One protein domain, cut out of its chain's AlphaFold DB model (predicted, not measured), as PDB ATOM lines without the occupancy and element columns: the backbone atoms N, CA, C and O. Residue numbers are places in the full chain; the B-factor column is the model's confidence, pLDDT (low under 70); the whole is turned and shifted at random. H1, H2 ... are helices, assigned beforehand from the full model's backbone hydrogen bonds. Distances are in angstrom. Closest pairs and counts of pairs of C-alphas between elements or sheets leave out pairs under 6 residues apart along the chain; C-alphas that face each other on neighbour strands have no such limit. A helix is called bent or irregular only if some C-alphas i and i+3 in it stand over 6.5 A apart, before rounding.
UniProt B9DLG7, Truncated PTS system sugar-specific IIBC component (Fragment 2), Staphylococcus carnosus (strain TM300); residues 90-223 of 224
ATOM      1  N   LEU A  90      18.989  12.681   4.022       95.69
ATOM      2  CA  LEU A  90      20.427  12.945   3.980       95.69
ATOM      3  C   LEU A  90      21.038  12.486   2.655       95.69
ATOM      4  O   LEU A  90      21.823  13.221   2.057       95.69
ATOM      5  N   TRP A  91      20.634  11.316   2.151       97.19
ATOM      6  CA  TRP A  91      21.167  10.762   0.901       97.19
ATOM      7  C   TRP A  91      21.006  11.683  -0.325       97.19
ATOM      8  O   TRP A  91      21.980  11.875  -1.058       97.19
ATOM      9  N   PRO A  92      19.839  12.322  -0.555       97.94
ATOM     10  CA  PRO A  92      19.689  13.288  -1.644       97.94
ATOM     11  C   PRO A  92      20.659  14.479  -1.537       97.94
ATOM     12  O   PRO A  92      21.219  14.919  -2.539       97.94
ATOM     13  N   ILE A  93      20.893  14.994  -0.325       98.19
ATOM     14  CA  ILE A  93      21.805  16.128  -0.097       98.19
ATOM     15  C   ILE A  93      23.260  15.701  -0.312       98.19
ATOM     16  O   ILE A  93      24.026  16.421  -0.951       98.19
ATOM     17  N   LEU A  94      23.627  14.512   0.174       97.56
ATOM     18  CA  LEU A  94      24.928  13.886  -0.060       97.56
ATOM     19  C   LEU A  94      25.233  13.804  -1.558       97.56
ATOM     20  O   LEU A  94      26.299  14.235  -1.999       97.56
ATOM     21  N   ALA A  95      24.284  13.304  -2.350       98.19
ATOM     22  CA  ALA A  95      24.479  13.148  -3.784       98.19
ATOM     23  C   ALA A  95      24.671  14.501  -4.487       98.19
ATOM     24  O   ALA A  95      25.577  14.650  -5.311       98.19
ATOM     25  N   ILE A  96      23.902  15.525  -4.101       98.56
ATOM     26  CA  ILE A  96      24.113  16.900  -4.574       98.56
ATOM     27  C   ILE A  96      25.485  17.441  -4.175       98.56
ATOM     28  O   ILE A  96      26.153  18.054  -5.011       98.56
ATOM     29  N   SER A  97      25.937  17.208  -2.941       98.50
ATOM     30  CA  SER A  97      27.269  17.630  -2.505       98.50
ATOM     31  C   SER A  97      28.357  17.000  -3.376       98.50
ATOM     32  O   SER A  97      29.293  17.689  -3.787       98.50
ATOM     33  N   ASN A  98      28.222  15.717  -3.715       98.44
ATOM     34  CA  ASN A  98      29.186  15.020  -4.560       98.44
ATOM     35  C   ASN A  98      29.228  15.575  -5.985       98.44
ATOM     36  O   ASN A  98      30.307  15.886  -6.501       98.44
ATOM     37  N   ILE A  99      28.053  15.793  -6.583       98.69
ATOM     38  CA  ILE A  99      27.921  16.447  -7.890       98.69
ATOM     39  C   ILE A  99      28.587  17.827  -7.847       98.69
ATOM     40  O   ILE A  99      29.359  18.160  -8.745       98.69
ATOM     41  N   CYS A 100      28.372  18.601  -6.777       98.81
ATOM     42  CA  CYS A 100      28.978  19.921  -6.633       98.81
ATOM     43  C   CYS A 100      30.512  19.870  -6.597       98.81
ATOM     44  O   CYS A 100      31.163  20.713  -7.219       98.81
ATOM     45  N   GLN A 101      31.103  18.888  -5.905       98.75
ATOM     46  CA  GLN A 101      32.560  18.705  -5.872       98.75
ATOM     47  C   GLN A 101      33.117  18.328  -7.250       98.75
ATOM     48  O   GLN A 101      34.118  18.910  -7.679       98.75
ATOM     49  N   GLY A 102      32.450  17.414  -7.964       98.50
ATOM     50  CA  GLY A 102      32.806  17.053  -9.339       98.50
ATOM     51  C   GLY A 102      32.735  18.252 -10.288       98.50
ATOM     52  O   GLY A 102      33.689  18.547 -11.007       98.50
ATOM     53  N   SER A 103      31.648  19.016 -10.230       98.69
ATOM     54  CA  SER A 103      31.452  20.212 -11.054       98.69
ATOM     55  C   SER A 103      32.429  21.340 -10.755       98.69
ATOM     56  O   SER A 103      32.894  22.010 -11.678       98.69
ATOM     57  N   ALA A 104      32.797  21.549  -9.493       98.69
ATOM     58  CA  ALA A 104      33.845  22.504  -9.156       98.69
ATOM     59  C   ALA A 104      35.202  22.094  -9.759       98.69
ATOM     60  O   ALA A 104      35.907  22.945 -10.310       98.69
ATOM     61  N   ALA A 105      35.527  20.797  -9.774       98.38
ATOM     62  CA  ALA A 105      36.726  20.298 -10.444       98.38
ATOM     63  C   ALA A 105      36.671  20.508 -11.971       98.38
ATOM     64  O   ALA A 105      37.672  20.915 -12.562       98.38
ATOM     65  N   PHE A 106      35.502  20.376 -12.612       97.81
ATOM     66  CA  PHE A 106      35.320  20.785 -14.016       97.81
ATOM     67  C   PHE A 106      35.522  22.293 -14.237       97.81
ATOM     68  O   PHE A 106      36.115  22.712 -15.234       97.81
ATOM     69  N   GLY A 107      35.078  23.132 -13.299       97.69
ATOM     70  CA  GLY A 107      35.380  24.564 -13.318       97.69
ATOM     71  C   GLY A 107      36.888  24.836 -13.272       97.69
ATOM     72  O   GLY A 107      37.399  25.667 -14.027       97.69
ATOM     73  N   ALA A 108      37.622  24.101 -12.434       97.75
ATOM     74  CA  ALA A 108      39.079  24.179 -12.353       97.75
ATOM     75  C   ALA A 108      39.767  23.654 -13.625       97.75
ATOM     76  O   ALA A 108      40.701  24.297 -14.103       97.75
ATOM     77  N   TRP A 109      39.266  22.572 -14.230       97.94
ATOM     78  CA  TRP A 109      39.717  22.077 -15.537       97.94
ATOM     79  C   TRP A 109      39.687  23.185 -16.597       97.94
ATOM     80  O   TRP A 109      40.691  23.437 -17.264       97.94
ATOM     81  N   PHE A 110      38.583  23.935 -16.693       96.88
ATOM     82  CA  PHE A 110      38.483  25.050 -17.638       96.88
ATOM     83  C   PHE A 110      39.491  26.176 -17.346       96.88
ATOM     84  O   PHE A 110      40.021  26.810 -18.265       96.88
ATOM     85  N   VAL A 111      39.784  26.436 -16.067       96.06
ATOM     86  CA  VAL A 111      40.815  27.405 -15.661       96.06
ATOM     87  C   VAL A 111      42.210  26.923 -16.068       96.06
ATOM     88  O   VAL A 111      42.959  27.707 -16.654       96.06
ATOM     89  N   TYR A 112      42.553  25.659 -15.814       96.31
ATOM     90  CA  TYR A 112      43.846  25.075 -16.185       96.31
ATOM     91  C   TYR A 112      44.057  25.036 -17.694       96.31
ATOM     92  O   TYR A 112      45.112  25.464 -18.169       96.31
ATOM     93  N   LYS A 113      43.023  24.660 -18.453       95.25
ATOM     94  CA  LYS A 113      43.036  24.685 -19.918       95.25
ATOM     95  C   LYS A 113      43.362  26.076 -20.462       95.25
ATOM     96  O   LYS A 113      44.242  26.232 -21.305       95.25
ATOM     97  N   ARG A 114      42.729  27.128 -19.925       94.25
ATOM     98  CA  ARG A 114      43.035  28.521 -20.314       94.25
ATOM     99  C   ARG A 114      44.447  28.968 -19.937       94.25
ATOM    100  O   ARG A 114      44.986  29.862 -20.583       94.25
ATOM    101  N   ARG A 115      45.044  28.362 -18.910       93.00
ATOM    102  CA  ARG A 115      46.422  28.622 -18.467       93.00
ATOM    103  C   ARG A 115      47.455  27.703 -19.127       93.00
ATOM    104  O   ARG A 115      48.633  27.851 -18.828       93.00
ATOM    105  N   LYS A 116      47.040  26.799 -20.025       94.19
ATOM    106  CA  LYS A 116      47.900  25.805 -20.695       94.19
ATOM    107  C   LYS A 116      48.645  24.883 -19.712       94.19
ATOM    108  O   LYS A 116      49.779  24.485 -19.960       94.19
ATOM    109  N   MET A 117      48.001  24.541 -18.596       93.56
ATOM    110  CA  MET A 117      48.537  23.659 -17.551       93.56
ATOM    111  C   MET A 117      48.103  22.207 -17.806       93.56
ATOM    112  O   MET A 117      47.163  21.715 -17.188       93.56
ATOM    113  N   ALA A 118      48.735  21.545 -18.781       93.00
ATOM    114  CA  ALA A 118      48.253  20.272 -19.336       93.00
ATOM    115  C   ALA A 118      48.160  19.122 -18.312       93.00
ATOM    116  O   ALA A 118      47.248  18.297 -18.386       93.00
ATOM    117  N   LYS A 119      49.080  19.066 -17.340       92.62
ATOM    118  CA  LYS A 119      49.095  18.018 -16.307       92.62
ATOM    119  C   LYS A 119      47.905  18.166 -15.355       92.62
ATOM    120  O   LYS A 119      47.195  17.202 -15.077       92.62
ATOM    121  N   GLU A 120      47.677  19.382 -14.878       95.75
ATOM    122  CA  GLU A 120      46.612  19.745 -13.950       95.75
ATOM    123  C   GLU A 120      45.243  19.713 -14.632       95.75
ATOM    124  O   GLU A 120      44.255  19.317 -14.016       95.75
ATOM    125  N   GLU A 121      45.188  20.065 -15.918       95.69
ATOM    126  CA  GLU A 121      44.006  19.902 -16.760       95.69
ATOM    127  C   GLU A 121      43.555  18.433 -16.791       95.69
ATOM    128  O   GLU A 121      42.399  18.144 -16.477       95.69
ATOM    129  N   GLY A 122      44.458  17.500 -17.114       95.31
ATOM    130  CA  GLY A 122      44.134  16.071 -17.168       95.31
ATOM    131  C   GLY A 122      43.619  15.527 -15.834       95.31
ATOM    132  O   GLY A 122      42.604  14.829 -15.806       95.31
ATOM    133  N   LEU A 123      44.267  15.903 -14.725       96.25
ATOM    134  CA  LEU A 123      43.836  15.530 -13.375       96.25
ATOM    135  C   LEU A 123      42.452  16.096 -13.035       96.25
ATOM    136  O   LEU A 123      41.612  15.380 -12.493       96.25
ATOM    137  N   ALA A 124      42.203  17.370 -13.343       97.12
ATOM    138  CA  ALA A 124      40.937  18.023 -13.027       97.12
ATOM    139  C   ALA A 124      39.761  17.430 -13.810       97.12
ATOM    140  O   ALA A 124      38.671  17.287 -13.256       97.12
ATOM    141  N   LEU A 125      39.988  17.030 -15.064       97.88
ATOM    142  CA  LEU A 125      38.973  16.388 -15.893       97.88
ATOM    143  C   LEU A 125      38.557  15.021 -15.331       97.88
ATOM    144  O   LEU A 125      37.374  14.783 -15.093       97.88
ATOM    145  N   THR A 126      39.522  14.128 -15.098       97.31
ATOM    146  CA  THR A 126      39.242  12.764 -14.617       97.31
ATOM    147  C   THR A 126      38.672  12.770 -13.202       97.31
ATOM    148  O   THR A 126      37.713  12.053 -12.914       97.31
ATOM    149  N   SER A 127      39.186  13.650 -12.339       96.56
ATOM    150  CA  SER A 127      38.670  13.841 -10.983       96.56
ATOM    151  C   SER A 127      37.257  14.427 -10.976       96.56
ATOM    152  O   SER A 127      36.423  14.007 -10.176       96.56
ATOM    153  N   GLY A 128      36.953  15.354 -11.891       97.38
ATOM    154  CA  GLY A 128      35.606  15.899 -12.064       97.38
ATOM    155  C   GLY A 128      34.590  14.827 -12.449       97.38
ATOM    156  O   GLY A 128      33.528  14.746 -11.831       97.38
ATOM    157  N   ILE A 129      34.932  13.956 -13.407       97.62
ATOM    158  CA  ILE A 129      34.090  12.811 -13.798       97.62
ATOM    159  C   ILE A 129      33.854  11.884 -12.600       97.62
ATOM    160  O   ILE A 129      32.711  11.527 -12.327       97.62
ATOM    161  N   SER A 130      34.910  11.543 -11.855       96.75
ATOM    162  CA  SER A 130      34.809  10.742 -10.628       96.75
ATOM    163  C   SER A 130      33.813  11.354  -9.633       96.75
ATOM    164  O   SER A 130      32.910  10.664  -9.156       96.75
ATOM    165  N   GLY A 131      33.912  12.665  -9.384       96.94
ATOM    166  CA  GLY A 131      33.013  13.381  -8.476       96.94
ATOM    167  C   GLY A 131      31.556  13.366  -8.940       96.94
ATOM    168  O   GLY A 131      30.660  13.103  -8.138       96.94
ATOM    169  N   LEU A 132      31.306  13.545 -10.243       97.38
ATOM    170  CA  LEU A 132      29.959  13.419 -10.815       97.38
ATOM    171  C   LEU A 132      29.387  12.002 -10.694       97.38
ATOM    172  O   LEU A 132      28.170  11.845 -10.687       97.38
ATOM    173  N   LEU A 133      30.223  10.973 -10.581       96.38
ATOM    174  CA  LEU A 133      29.790   9.593 -10.346       96.38
ATOM    175  C   LEU A 133      29.652   9.247  -8.854       96.38
ATOM    176  O   LEU A 133      29.208   8.151  -8.525       96.38
ATOM    177  N   GLY A 134      29.952  10.191  -7.958       93.62
ATOM    178  CA  GLY A 134      29.797  10.041  -6.512       93.62
ATOM    179  C   GLY A 134      31.092   9.755  -5.751       93.62
ATOM    180  O   GLY A 134      31.041   9.643  -4.531       93.62
ATOM    181  N   VAL A 135      32.241   9.672  -6.431       95.44
ATOM    182  CA  VAL A 135      33.560   9.458  -5.811       95.44
ATOM    183  C   VAL A 135      34.325  10.778  -5.823       95.44
ATOM    184  O   VAL A 135      34.861  11.203  -6.850       95.44
ATOM    185  N   THR A 136      34.330  11.469  -4.688       96.94
ATOM    186  CA  THR A 136      34.745  12.880  -4.606       96.94
ATOM    187  C   THR A 136      36.187  13.082  -4.177       96.94
ATOM    188  O   THR A 136      36.720  14.174  -4.363       96.94
ATOM    189  N   GLU A 137      36.849  12.054  -3.664       95.69
ATOM    190  CA  GLU A 137      38.195  12.116  -3.108       95.69
ATOM    191  C   GLU A 137      39.217  12.633  -4.133       95.69
ATOM    192  O   GLU A 137      39.950  13.572  -3.803       95.69
ATOM    193  N   PRO A 138      39.237  12.161  -5.399       96.19
ATOM    194  CA  PRO A 138      40.142  12.716  -6.402       96.19
ATOM    195  C   PRO A 138      39.874  14.202  -6.677       96.19
ATOM    196  O   PRO A 138      40.809  14.995  -6.786       96.19
ATOM    197  N   ALA A 139      38.601  14.613  -6.737       97.50
ATOM    198  CA  ALA A 139      38.220  16.007  -6.981       97.50
ATOM    199  C   ALA A 139      38.594  16.907  -5.801       97.50
ATOM    200  O   ALA A 139      39.165  17.982  -5.983       97.50
ATOM    201  N   MET A 140      38.307  16.463  -4.581       97.25
ATOM    202  CA  MET A 140      38.543  17.224  -3.365       97.25
ATOM    203  C   MET A 140      40.031  17.394  -3.085       97.25
ATOM    204  O   MET A 140      40.503  18.526  -2.970       97.25
ATOM    205  N   PHE A 141      40.773  16.291  -3.017       97.44
ATOM    206  CA  PHE A 141      42.182  16.311  -2.629       97.44
ATOM    207  C   PHE A 141      43.113  16.647  -3.793       97.44
ATOM    208  O   PHE A 141      44.130  17.306  -3.584       97.44
ATOM    209  N   GLY A 142      42.765  16.247  -5.018       95.38
ATOM    210  CA  GLY A 142      43.580  16.511  -6.203       95.38
ATOM    211  C   GLY A 142      43.406  17.915  -6.783       95.38
ATOM    212  O   GLY A 142      44.317  18.415  -7.439       95.38
ATOM    213  N   VAL A 143      42.257  18.569  -6.556       97.69
ATOM    214  CA  VAL A 143      41.898  19.811  -7.268       97.69
ATOM    215  C   VAL A 143      41.339  20.884  -6.334       97.69
ATOM    216  O   VAL A 143      41.903  21.975  -6.224       97.69
ATOM    217  N   ASN A 144      40.227  20.597  -5.656       98.06
ATOM    218  CA  ASN A 144      39.393  21.620  -5.036       98.06
ATOM    219  C   ASN A 144      40.030  22.225  -3.780       98.06
ATOM    220  O   ASN A 144      40.014  23.444  -3.624       98.06
ATOM    221  N   ILE A 145      40.596  21.399  -2.896       97.44
ATOM    222  CA  ILE A 145      41.273  21.848  -1.671       97.44
ATOM    223  C   ILE A 145      42.602  22.547  -1.990       97.44
ATOM    224  O   ILE A 145      42.794  23.652  -1.476       97.44
ATOM    225  N   PRO A 146      43.487  22.008  -2.862       95.12
ATOM    226  CA  PRO A 146      44.711  22.708  -3.260       95.12
ATOM    227  C   PRO A 146      44.459  24.127  -3.785       95.12
ATOM    228  O   PRO A 146      45.150  25.069  -3.399       95.12
ATOM    229  N   LEU A 147      43.428  24.302  -4.620       94.12
ATOM    230  CA  LEU A 147      43.037  25.612  -5.142       94.12
ATOM    231  C   LEU A 147      42.192  26.441  -4.159       94.12
ATOM    232  O   LEU A 147      42.085  27.655  -4.334       94.12
ATOM    233  N   LYS A 148      41.598  25.815  -3.138       96.19
ATOM    234  CA  LYS A 148      40.667  26.366  -2.131       96.19
ATOM    235  C   LYS A 148      39.347  26.899  -2.696       96.19
ATOM    236  O   LYS A 148      38.276  26.528  -2.224       96.19
ATOM    237  N   TYR A 149      39.392  27.762  -3.708       96.69
ATOM    238  CA  TYR A 149      38.206  28.398  -4.275       96.69
ATOM    239  C   TYR A 149      37.204  27.434  -4.941       96.69
ATOM    240  O   TYR A 149      36.008  27.702  -4.810       96.69
ATOM    241  N   PRO A 150      37.599  26.316  -5.595       98.06
ATOM    242  CA  PRO A 150      36.620  25.358  -6.100       98.06
ATOM    243  C   PRO A 150      35.907  24.630  -4.955       98.06
ATOM    244  O   PRO A 150      34.699  24.424  -5.014       98.06
ATOM    245  N   PHE A 151      36.627  24.305  -3.872       98.44
ATOM    246  CA  PHE A 151      36.027  23.681  -2.691       98.44
ATOM    247  C   PHE A 151      34.957  24.587  -2.073       98.44
ATOM    248  O   PHE A 151      33.844  24.136  -1.817       98.44
ATOM    249  N   VAL A 152      35.262  25.881  -1.920       98.31
ATOM    250  CA  VAL A 152      34.304  26.880  -1.421       98.31
ATOM    251  C   VAL A 152      33.091  27.012  -2.351       98.31
ATOM    252  O   VAL A 152      31.956  27.022  -1.881       98.31
ATOM    253  N   ALA A 153      33.300  27.059  -3.671       98.44
ATOM    254  CA  ALA A 153      32.205  27.104  -4.644       98.44
ATOM    255  C   ALA A 153      31.268  25.886  -4.528       98.44
ATOM    256  O   ALA A 153      30.044  26.039  -4.568       98.44
ATOM    257  N   ALA A 154      31.833  24.689  -4.344       98.62
ATOM    258  CA  ALA A 154      31.071  23.457  -4.177       98.62
ATOM    259  C   ALA A 154      30.246  23.445  -2.881       98.62
ATOM    260  O   ALA A 154      29.042  23.203  -2.942       98.62
ATOM    261  N   ILE A 155      30.849  23.744  -1.723       98.50
ATOM    262  CA  ILE A 155      30.141  23.686  -0.429       98.50
ATOM    263  C   ILE A 155      29.061  24.764  -0.298       98.50
ATOM    264  O   ILE A 155      28.007  24.499   0.273       98.50
ATOM    265  N   LEU A 156      29.272  25.960  -0.862       98.62
ATOM    266  CA  LEU A 156      28.257  27.018  -0.852       98.62
ATOM    267  C   LEU A 156      27.053  26.638  -1.716       98.62
ATOM    268  O   LEU A 156      25.912  26.826  -1.303       98.62
ATOM    269  N   THR A 157      27.300  26.052  -2.889       98.75
ATOM    270  CA  THR A 157      26.217  25.566  -3.753       98.75
ATOM    271  C   THR A 157      25.473  24.408  -3.090       98.75
ATOM    272  O   THR A 157      24.245  24.413  -3.049       98.75
ATOM    273  N   SER A 158      26.206  23.453  -2.511       98.69
ATOM    274  CA  SER A 158      25.646  22.321  -1.768       98.69
ATOM    275  C   SER A 158      24.806  22.771  -0.569       98.69
ATOM    276  O   SER A 158      23.732  22.230  -0.343       98.69
ATOM    277  N   CYS A 159      25.225  23.808   0.160       98.69
ATOM    278  CA  CYS A 159      24.443  24.415   1.239       98.69
ATOM    279  C   CYS A 159      23.085  24.937   0.735       98.69
ATOM    280  O   CYS A 159      22.031  24.582   1.268       98.69
ATOM    281  N   VAL A 160      23.077  25.731  -0.339       98.75
ATOM    282  CA  VAL A 160      21.832  26.293  -0.893       98.75
ATOM    283  C   VAL A 160      20.920  25.189  -1.431       98.75
ATOM    284  O   VAL A 160      19.733  25.154  -1.110       98.75
ATOM    285  N   LEU A 161      21.459  24.252  -2.209       98.75
ATOM    286  CA  LEU A 161      20.673  23.155  -2.774       98.75
ATOM    287  C   LEU A 161      20.204  22.162  -1.708       98.75
ATOM    288  O   LEU A 161      19.068  21.699  -1.763       98.75
ATOM    289  N   GLY A 162      21.035  21.895  -0.702       98.44
ATOM    290  CA  GLY A 162      20.667  21.129   0.482       98.44
ATOM    291  C   GLY A 162      19.495  21.774   1.213       98.44
ATOM    292  O   GLY A 162      18.559  21.076   1.591       98.44
ATOM    293  N   SER A 163      19.476  23.106   1.312       98.31
ATOM    294  CA  SER A 163      18.340  23.848   1.874       98.31
ATOM    295  C   SER A 163      17.054  23.618   1.082       98.31
ATOM    296  O   SER A 163      16.008  23.374   1.674       98.31
ATOM    297  N   ILE A 164      17.117  23.654  -0.252       98.31
ATOM    298  CA  ILE A 164      15.953  23.421  -1.125       98.31
ATOM    299  C   ILE A 164      15.441  21.984  -0.975       98.31
ATOM    300  O   ILE A 164      14.237  21.769  -0.819       98.31
ATOM    301  N   ILE A 165      16.350  21.007  -0.976       97.94
ATOM    302  CA  ILE A 165      16.040  19.582  -0.795       97.94
ATOM    303  C   ILE A 165      15.401  19.331   0.572       97.94
ATOM    304  O   ILE A 165      14.354  18.689   0.649       97.94
ATOM    305  N   GLY A 166      15.986  19.881   1.636       96.88
ATOM    306  CA  GLY A 166      15.470  19.751   2.993       96.88
ATOM    307  C   GLY A 166      14.134  20.473   3.198       96.88
ATOM    308  O   GLY A 166      13.240  19.927   3.837       96.88
ATOM    309  N   ALA A 167      13.948  21.661   2.610       96.81
ATOM    310  CA  ALA A 167      12.675  22.391   2.634       96.81
ATOM    311  C   ALA A 167      11.557  21.615   1.929       96.81
ATOM    312  O   ALA A 167      10.430  21.556   2.418       96.81
ATOM    313  N   SER A 168      11.896  20.999   0.796       96.25
ATOM    314  CA  SER A 168      10.978  20.203  -0.022       96.25
ATOM    315  C   SER A 168      10.795  18.780   0.511       96.25
ATOM    316  O   SER A 168      10.060  18.005  -0.093       96.25
ATOM    317  N   LYS A 169      11.469  18.431   1.620       94.25
ATOM    318  CA  LYS A 169      11.445  17.110   2.265       94.25
ATOM    319  C   LYS A 169      11.699  15.959   1.288       94.25
ATOM    320  O   LYS A 169      11.095  14.901   1.411       94.25
ATOM    321  N   VAL A 170      12.597  16.168   0.327       97.19
ATOM    322  CA  VAL A 170      12.926  15.154  -0.681       97.19
ATOM    323  C   VAL A 170      13.483  13.913   0.004       97.19
ATOM    324  O   VAL A 170      14.437  14.003   0.779       97.19
ATOM    325  N   LEU A 171      12.905  12.758  -0.323       97.06
ATOM    326  CA  LEU A 171      13.318  11.466   0.208       97.06
ATOM    327  C   LEU A 171      14.010  10.612  -0.845       97.06
ATOM    328  O   LEU A 171      13.585  10.518  -2.000       97.06
ATOM    329  N   GLY A 172      15.057   9.928  -0.400       96.94
ATOM    330  CA  GLY A 172      15.717   8.871  -1.147       96.94
ATOM    331  C   GLY A 172      16.014   7.657  -0.277       96.94
ATOM    332  O   GLY A 172      15.630   7.591   0.891       96.94
ATOM    333  N   ASN A 173      16.714   6.703  -0.872       96.44
ATOM    334  CA  ASN A 173      17.269   5.525  -0.221       96.44
ATOM    335  C   ASN A 173      18.789   5.518  -0.397       96.44
ATOM    336  O   ASN A 173      19.302   6.080  -1.366       96.44
ATOM    337  N   VAL A 174      19.491   4.826   0.501       96.12
ATOM    338  CA  VAL A 174      20.918   4.521   0.330       96.12
ATOM    339  C   VAL A 174      21.127   3.834  -1.023       96.12
ATOM    340  O   VAL A 174      20.446   2.860  -1.346       96.12
ATOM    341  N   GLY A 175      22.042   4.358  -1.838       93.31
ATOM    342  CA  GLY A 175      22.208   3.929  -3.224       93.31
ATOM    343  C   GLY A 175      23.362   4.628  -3.937       93.31
ATOM    344  O   GLY A 175      24.452   4.743  -3.392       93.31
ATOM    345  N   VAL A 176      23.157   5.083  -5.174       92.12
ATOM    346  CA  VAL A 176      24.213   5.790  -5.920       92.12
ATOM    347  C   VAL A 176      24.287   7.244  -5.437       92.12
ATOM    348  O   VAL A 176      23.259   7.845  -5.142       92.12
ATOM    349  N   GLY A 177      25.496   7.806  -5.331       86.12
ATOM    350  CA  GLY A 177      25.754   9.125  -4.728       86.12
ATOM    351  C   GLY A 177      26.215  10.220  -5.697       86.12
ATOM    352  O   GLY A 177      26.865  11.156  -5.254       86.12
ATOM    353  N   GLY A 178      25.959  10.104  -7.003       94.00
ATOM    354  CA  GLY A 178      26.368  11.080  -8.029       94.00
ATOM    355  C   GLY A 178      25.205  11.544  -8.911       94.00
ATOM    356  O   GLY A 178      24.050  11.464  -8.514       94.00
ATOM    357  N   VAL A 179      25.471  11.964 -10.149       96.75
ATOM    358  CA  VAL A 179      24.437  12.289 -11.154       96.75
ATOM    359  C   VAL A 179      23.415  11.151 -11.331       96.75
ATOM    360  O   VAL A 179      22.219  11.446 -11.381       96.75
ATOM    361  N   PRO A 180      23.803   9.855 -11.334       96.50
ATOM    362  CA  PRO A 180      22.828   8.766 -11.410       96.50
ATOM    363  C   PRO A 180      21.954   8.600 -10.157       96.50
ATOM    364  O   PRO A 180      21.018   7.808 -10.194       96.50
ATOM    365  N   ALA A 181      22.207   9.330  -9.062       96.50
ATOM    366  CA  ALA A 181      21.487   9.190  -7.793       96.50
ATOM    367  C   ALA A 181      19.979   9.438  -7.896       96.50
ATOM    368  O   ALA A 181      19.254   9.032  -6.997       96.50
ATOM    369  N   ILE A 182      19.480  10.034  -8.987       96.69
ATOM    370  CA  ILE A 182      18.037  10.168  -9.236       96.69
ATOM    371  C   ILE A 182      17.292   8.824  -9.135       96.69
ATOM    372  O   ILE A 182      16.157   8.792  -8.671       96.69
ATOM    373  N   ILE A 183      17.946   7.701  -9.466       96.69
ATOM    374  CA  ILE A 183      17.369   6.352  -9.322       96.69
ATOM    375  C   ILE A 183      17.185   5.931  -7.857       96.69
ATOM    376  O   ILE A 183      16.394   5.038  -7.566       96.69
ATOM    377  N   SER A 184      17.919   6.562  -6.939       96.31
ATOM    378  CA  SER A 184      17.835   6.361  -5.491       96.31
ATOM    379  C   SER A 184      16.835   7.313  -4.828       96.31
ATOM    380  O   SER A 184      16.532   7.147  -3.648       96.31
ATOM    381  N   ILE A 185      16.288   8.283  -5.566       97.94
ATOM    382  CA  ILE A 185      15.271   9.226  -5.090       97.94
ATOM    383  C   ILE A 185      13.878   8.639  -5.315       97.94
ATOM    384  O   ILE A 185      13.605   8.039  -6.360       97.94
ATOM    385  N   GLN A 186      12.971   8.827  -4.356       97.00
ATOM    386  CA  GLN A 186      11.582   8.409  -4.531       97.00
ATOM    387  C   GLN A 186      10.934   9.189  -5.685       97.00
ATOM    388  O   GLN A 186      11.150  10.392  -5.845       97.00
ATOM    389  N   LYS A 187      10.135   8.492  -6.503       96.69
ATOM    390  CA  LYS A 187       9.632   8.998  -7.796       96.69
ATOM    391  C   LYS A 187       8.892  10.333  -7.696       96.69
ATOM    392  O   LYS A 187       9.018  11.165  -8.589       96.69
ATOM    393  N   GLU A 188       8.163  10.556  -6.606       96.62
ATOM    394  CA  GLU A 188       7.413  11.792  -6.357       96.62
ATOM    395  C   GLU A 188       8.298  13.051  -6.266       96.62
ATOM    396  O   GLU A 188       7.849  14.139  -6.617       96.62
ATOM    397  N   TYR A 189       9.579  12.912  -5.901       97.44
ATOM    398  CA  TYR A 189      10.513  14.037  -5.763       97.44
ATOM    399  C   TYR A 189      11.447  14.234  -6.961       97.44
ATOM    400  O   TYR A 189      12.291  15.136  -6.940       97.44
ATOM    401  N   TRP A 190      11.326  13.421  -8.016       97.56
ATOM    402  CA  TRP A 190      12.253  13.450  -9.153       97.56
ATOM    403  C   TRP A 190      12.371  14.827  -9.799       97.56
ATOM    404  O   TRP A 190      13.469  15.226 -10.168       97.56
ATOM    405  N   MET A 191      11.271  15.576  -9.892       97.88
ATOM    406  CA  MET A 191      11.281  16.907 -10.496       97.88
ATOM    407  C   MET A 191      12.157  17.888  -9.706       97.88
ATOM    408  O   MET A 191      13.059  18.505 -10.271       97.88
ATOM    409  N   VAL A 192      11.934  17.995  -8.391       97.88
ATOM    410  CA  VAL A 192      12.707  18.889  -7.512       97.88
ATOM    411  C   VAL A 192      14.180  18.483  -7.503       97.88
ATOM    412  O   VAL A 192      15.066  19.330  -7.643       97.88
ATOM    413  N   TYR A 193      14.451  17.181  -7.395       98.38
ATOM    414  CA  TYR A 193      15.813  16.661  -7.372       98.38
ATOM    415  C   TYR A 193      16.552  16.866  -8.704       98.38
ATOM    416  O   TYR A 193      17.728  17.235  -8.703       98.38
ATOM    417  N   ALA A 194      15.876  16.688  -9.843       98.31
ATOM    418  CA  ALA A 194      16.456  16.911 -11.166       98.31
ATOM    419  C   ALA A 194      16.844  18.380 -11.372       98.31
ATOM    420  O   ALA A 194      17.945  18.661 -11.847       98.31
ATOM    421  N   ILE A 195      15.992  19.320 -10.947       98.44
ATOM    422  CA  ILE A 195      16.306  20.755 -10.987       98.44
ATOM    423  C   ILE A 195      17.541  21.051 -10.128       98.44
ATOM    424  O   ILE A 195      18.485  21.679 -10.609       98.44
ATOM    425  N   CYS A 196      17.585  20.544  -8.892       98.56
ATOM    426  CA  CYS A 196      18.751  20.711  -8.020       98.56
ATOM    427  C   CYS A 196      20.018  20.108  -8.640       98.56
ATOM    428  O   CYS A 196      21.074  20.726  -8.589       98.56
ATOM    429  N   THR A 197      19.912  18.944  -9.283       98.56
ATOM    430  CA  THR A 197      21.026  18.277  -9.971       98.56
ATOM    431  C   THR A 197      21.565  19.123 -11.122       98.56
ATOM    432  O   THR A 197      22.775  19.303 -11.233       98.56
ATOM    433  N   ILE A 198      20.694  19.709 -11.949       98.56
ATOM    434  CA  ILE A 198      21.106  20.604 -13.043       98.56
ATOM    435  C   ILE A 198      21.853  21.822 -12.485       98.56
ATOM    436  O   ILE A 198      22.920  22.184 -12.983       98.56
ATOM    437  N   ILE A 199      21.331  22.429 -11.416       98.69
ATOM    438  CA  ILE A 199      21.977  23.571 -10.758       98.69
ATOM    439  C   ILE A 199      23.334  23.153 -10.168       98.69
ATOM    440  O   ILE A 199      24.320  23.865 -10.359       98.69
ATOM    441  N   ALA A 200      23.414  21.985  -9.523       98.69
ATOM    442  CA  ALA A 200      24.645  21.423  -8.965       98.69
ATOM    443  C   ALA A 200      25.700  21.137 -10.040       98.69
ATOM    444  O   ALA A 200      26.893  21.260  -9.773       98.69
ATOM    445  N   VAL A 201      25.281  20.795 -11.261       98.56
ATOM    446  CA  VAL A 201      26.212  20.586 -12.372       98.56
ATOM    447  C   VAL A 201      26.825  21.911 -12.839       98.56
ATOM    448  O   VAL A 201      28.023  21.971 -13.118       98.56
ATOM    449  N   ILE A 202      26.022  22.975 -12.906       98.44
ATOM    450  CA  ILE A 202      26.393  24.239 -13.561       98.44
ATOM    451  C   ILE A 202      27.038  25.233 -12.587       98.44
ATOM    452  O   ILE A 202      28.121  25.762 -12.851       98.44
ATOM    453  N   VAL A 203      26.381  25.518 -11.462       98.62
ATOM    454  CA  VAL A 203      26.737  26.636 -10.573       98.62
ATOM    455  C   VAL A 203      28.136  26.497  -9.961       98.62
ATOM    456  O   VAL A 203      28.889  27.469 -10.038       98.62
ATOM    457  N   PRO A 204      28.567  25.332  -9.439       98.62
ATOM    458  CA  PRO A 204      29.904  25.183  -8.866       98.62
ATOM    459  C   PRO A 204      31.007  25.393  -9.902       98.62
ATOM    460  O   PRO A 204      32.024  26.018  -9.596       98.62
ATOM    461  N   ALA A 205      30.800  24.935 -11.142       98.38
ATOM    462  CA  ALA A 205      31.746  25.142 -12.232       98.38
ATOM    463  C   ALA A 205      31.884  26.637 -12.565       98.38
ATOM    464  O   ALA A 205      32.999  27.163 -12.649       98.38
ATOM    465  N   VAL A 206      30.757  27.349 -12.685       98.38
ATOM    466  CA  VAL A 206      30.723  28.795 -12.956       98.38
ATOM    467  C   VAL A 206      31.356  29.591 -11.813       98.38
ATOM    468  O   VAL A 206      32.242  30.415 -12.056       98.38
ATOM    469  N   LEU A 207      30.964  29.320 -10.566       98.25
ATOM    470  CA  LEU A 207      31.516  29.976  -9.378       98.25
ATOM    471  C   LEU A 207      33.020  29.740  -9.248       98.25
ATOM    472  O   LEU A 207      33.762  30.678  -8.968       98.25
ATOM    473  N   THR A 208      33.493  28.527  -9.534       98.19
ATOM    474  CA  THR A 208      34.926  28.211  -9.541       98.19
ATOM    475  C   THR A 208      35.688  29.097 -10.528       98.19
ATOM    476  O   THR A 208      36.732  29.663 -10.193       98.19
ATOM    477  N   VAL A 209      35.159  29.276 -11.741       97.12
ATOM    478  CA  VAL A 209      35.766  30.148 -12.755       97.12
ATOM    479  C   VAL A 209      35.773  31.610 -12.302       97.12
ATOM    480  O   VAL A 209      36.785  32.291 -12.487       97.12
ATOM    481  N   ILE A 210      34.684  32.088 -11.696       96.56
ATOM    482  CA  ILE A 210      34.572  33.454 -11.166       96.56
ATOM    483  C   ILE A 210      35.579  33.675 -10.029       96.56
ATOM    484  O   ILE A 210      36.394  34.596 -10.106       96.56
ATOM    485  N   PHE A 211      35.593  32.808  -9.017       96.19
ATOM    486  CA  PHE A 211      36.491  32.922  -7.866       96.19
ATOM    487  C   PHE A 211      37.969  32.821  -8.256       96.19
ATOM    488  O   PHE A 211      38.805  33.506  -7.664       96.19
ATOM    489  N   SER A 212      38.302  32.075  -9.316       94.38
ATOM    490  CA  SER A 212      39.677  32.012  -9.832       94.38
ATOM    491  C   SER A 212      40.226  33.375 -10.281       94.38
ATOM    492  O   SER A 212      41.436  33.601 -10.204       94.38
ATOM    493  N   LYS A 213      39.360  34.291 -10.747       90.25
ATOM    494  CA  LYS A 213      39.763  35.643 -11.167       90.25
ATOM    495  C   LYS A 213      40.154  36.490  -9.959       90.25
ATOM    496  O   LYS A 213      41.206  37.119  -9.980       90.25
ATOM    497  N   PHE A 214      39.355  36.445  -8.895       86.38
ATOM    498  CA  PHE A 214      39.643  37.164  -7.651       86.38
ATOM    499  C   PHE A 214      40.913  36.648  -6.972       86.38
ATOM    500  O   PHE A 214      41.748  37.441  -6.548       86.38
ATOM    501  N   ALA A 215      41.113  35.327  -6.949       82.56
ATOM    502  CA  ALA A 215      42.340  34.729  -6.426       82.56
ATOM    503  C   ALA A 215      43.590  35.191  -7.200       82.56
ATOM    504  O   ALA A 215      44.624  35.462  -6.593       82.56
ATOM    505  N   LYS A 216      43.492  35.331  -8.530       78.19
ATOM    506  CA  LYS A 216      44.584  35.850  -9.367       78.19
ATOM    507  C   LYS A 216      44.886  37.324  -9.079       78.19
ATOM    508  O   LYS A 216      46.054  37.682  -9.000       78.19
ATOM    509  N   ASN A 217      43.856  38.157  -8.929       73.31
ATOM    510  CA  ASN A 217      44.032  39.585  -8.649       73.31
ATOM    511  C   ASN A 217      44.722  39.804  -7.300       73.31
ATOM    512  O   ASN A 217      45.711  40.522  -7.241       73.31
ATOM    513  N   LYS A 218      44.287  39.084  -6.260       71.25
ATOM    514  CA  LYS A 218      44.914  39.147  -4.935       71.25
ATOM    515  C   LYS A 218      46.380  38.705  -4.955       71.25
ATOM    516  O   LYS A 218      47.214  39.309  -4.297       71.25
ATOM    517  N   ALA A 219      46.709  37.664  -5.725       67.62
ATOM    518  CA  ALA A 219      48.096  37.229  -5.883       67.62
ATOM    519  C   ALA A 219      48.970  38.281  -6.587       67.62
ATOM    520  O   ALA A 219      50.162  38.339  -6.320       67.62
ATOM    521  N   LYS A 220      48.388  39.103  -7.471       63.28
ATOM    522  CA  LYS A 220      49.091  40.206  -8.130       63.28
ATOM    523  C   LYS A 220      49.331  41.379  -7.169       63.28
ATOM    524  O   LYS A 220      50.459  41.830  -7.058       63.28
ATOM    525  N   GLU A 221      48.311  41.786  -6.413       66.00
ATOM    526  CA  GLU A 221      48.401  42.866  -5.408       66.00
ATOM    527  C   GLU A 221      49.408  42.598  -4.278       66.00
ATOM    528  O   GLU A 221      49.854  43.530  -3.634       66.00
ATOM    529  N   MET A 222      49.738  41.334  -3.992       59.47
ATOM    530  CA  MET A 222      50.742  40.984  -2.973       59.47
ATOM    531  C   MET A 222      52.189  41.056  -3.484       59.47
ATOM    532  O   MET A 222      53.114  40.921  -2.684       59.47
ATOM    533  N   VAL A 223      52.377  41.145  -4.801       63.47
ATOM    534  CA  VAL A 223      53.691  41.149  -5.463       63.47
ATOM    535  C   VAL A 223      54.063  42.551  -5.957       63.47
ATOM    536  O   VAL A 223      55.254  42.837  -6.072       63.47
TER     537      VAL A 223
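Overview. This is residues 90 to 223 of the 224 residues of the protein "Truncated PTS system sugar-specific IIBC component (Fragment 2)" of Staphylococcus carnosus (strain TM300) (UniProt B9DLG7). The model is a rod of helices, with H1 in the middle and H4 and H6 side by side with it as an up-and-down bundle, while H2 and the short H5, nearly in one line, cover the side of H1 away from H4. Short H3 slants past H1 and H2 to the first residues of H4, and at the other end of H4 the long link of residues 168 to 178 folds back to H5; residues 216 to 223, mostly the last part of H6, stick out at one end. The printed part has 134 residues with six named helices, H1 to H6 in order along the chain, and no named strand; its class is all helix. It is compact, with a radius of gyration of the C-alphas of 15.1 A, and spans 53 by 25 by 19 A.

Along the chain. H1, residues 90 to 114, runs 36.7 A from C-alpha 90 at (20.427, 12.945, 3.980) to C-alpha 114 at (43.035, 28.521, -20.314). H2, residues 118 to 132, is 21.3 A long. H3, residues 137 to 147, measures 14.5 A and is irregular: C-alphas 142 and 145 are 7.4 A apart, against about 5 A in a regular helix. H4, residues 149 to 167, is 27.1 A long and begins with C-alpha 149 at (38.206, 28.398, -4.275). H5, residues 179 to 184, measures 10.5 A and is irregular, with C-alphas 179 and 182 7.0 A apart. H6, residues 187 to 221, is the longest helix at 51.5 A and ends with C-alpha 221 at (48.401, 42.866, -5.408). It too is irregular, with C-alphas 188 and 191 7.6 A apart, and it has a kink of 29 degrees near residue 194.

Arrangement. H1 is the hub and touches the five other helices. H1, H4 and H6 form a bundle, up and down, each helix running against the one before it in the chain. H1 and H4 touch at a shallow tilt of 29 degrees, opposite ways, their closest C-alphas being those of Cys 100 and Ala 154 at 4.8 A. H1 and H6 touch at a steep tilt of 39 degrees, the same way, closest at the C-alphas of Gly 107 and Ala 205, 3.8 A apart. H4 and H6 touch at a shallow tilt of 27 degrees, opposite ways, closest at the C-alphas of Pro 150 and Thr 208, 4.8 A apart. H1 and H2 are a helical hairpin at a shallow tilt of 17 degrees, with the C-alphas of Gly 102 and Gly 131, the closest, 3.8 A apart. H3 touches H1 at a steep tilt of 54 degrees, through residues 101 to 108 of H1 alone; the closest C-alphas are those of Ala 105 and Ala 139, 5.7 A apart. H5 and H6 are a helical hairpin at a shallow tilt of 28 degrees, where H6 touches H5 with residues 190 to 197 alone; the C-alphas of Ile 182 and Trp 190, the closest, are 6.7 A apart. H2 and H5 are close but not clearly touching, and H2 and H4 are apart. In H1, H2 and H4 every O i to N i+4 pair is within hydrogen-bond range; in H3 5 of 7 are, in H6 25 of 31, and in H5 0 of 2, beside 2 of its 3 O i to N i+3 pairs.

Size, cuts and confidence. The two C-alphas farthest apart are those of Glu 188 and Val 223, at 54.8 A. Residues 216 to 223 stand free, and the body without them spans 45 by 25 by 19 A. The printed part has no cut; the link from H4 to H5, 11 residues, is long, and the other links are tight. The mean pLDDT of the printed part is 95.0, and residues 219 to 223 are under 70.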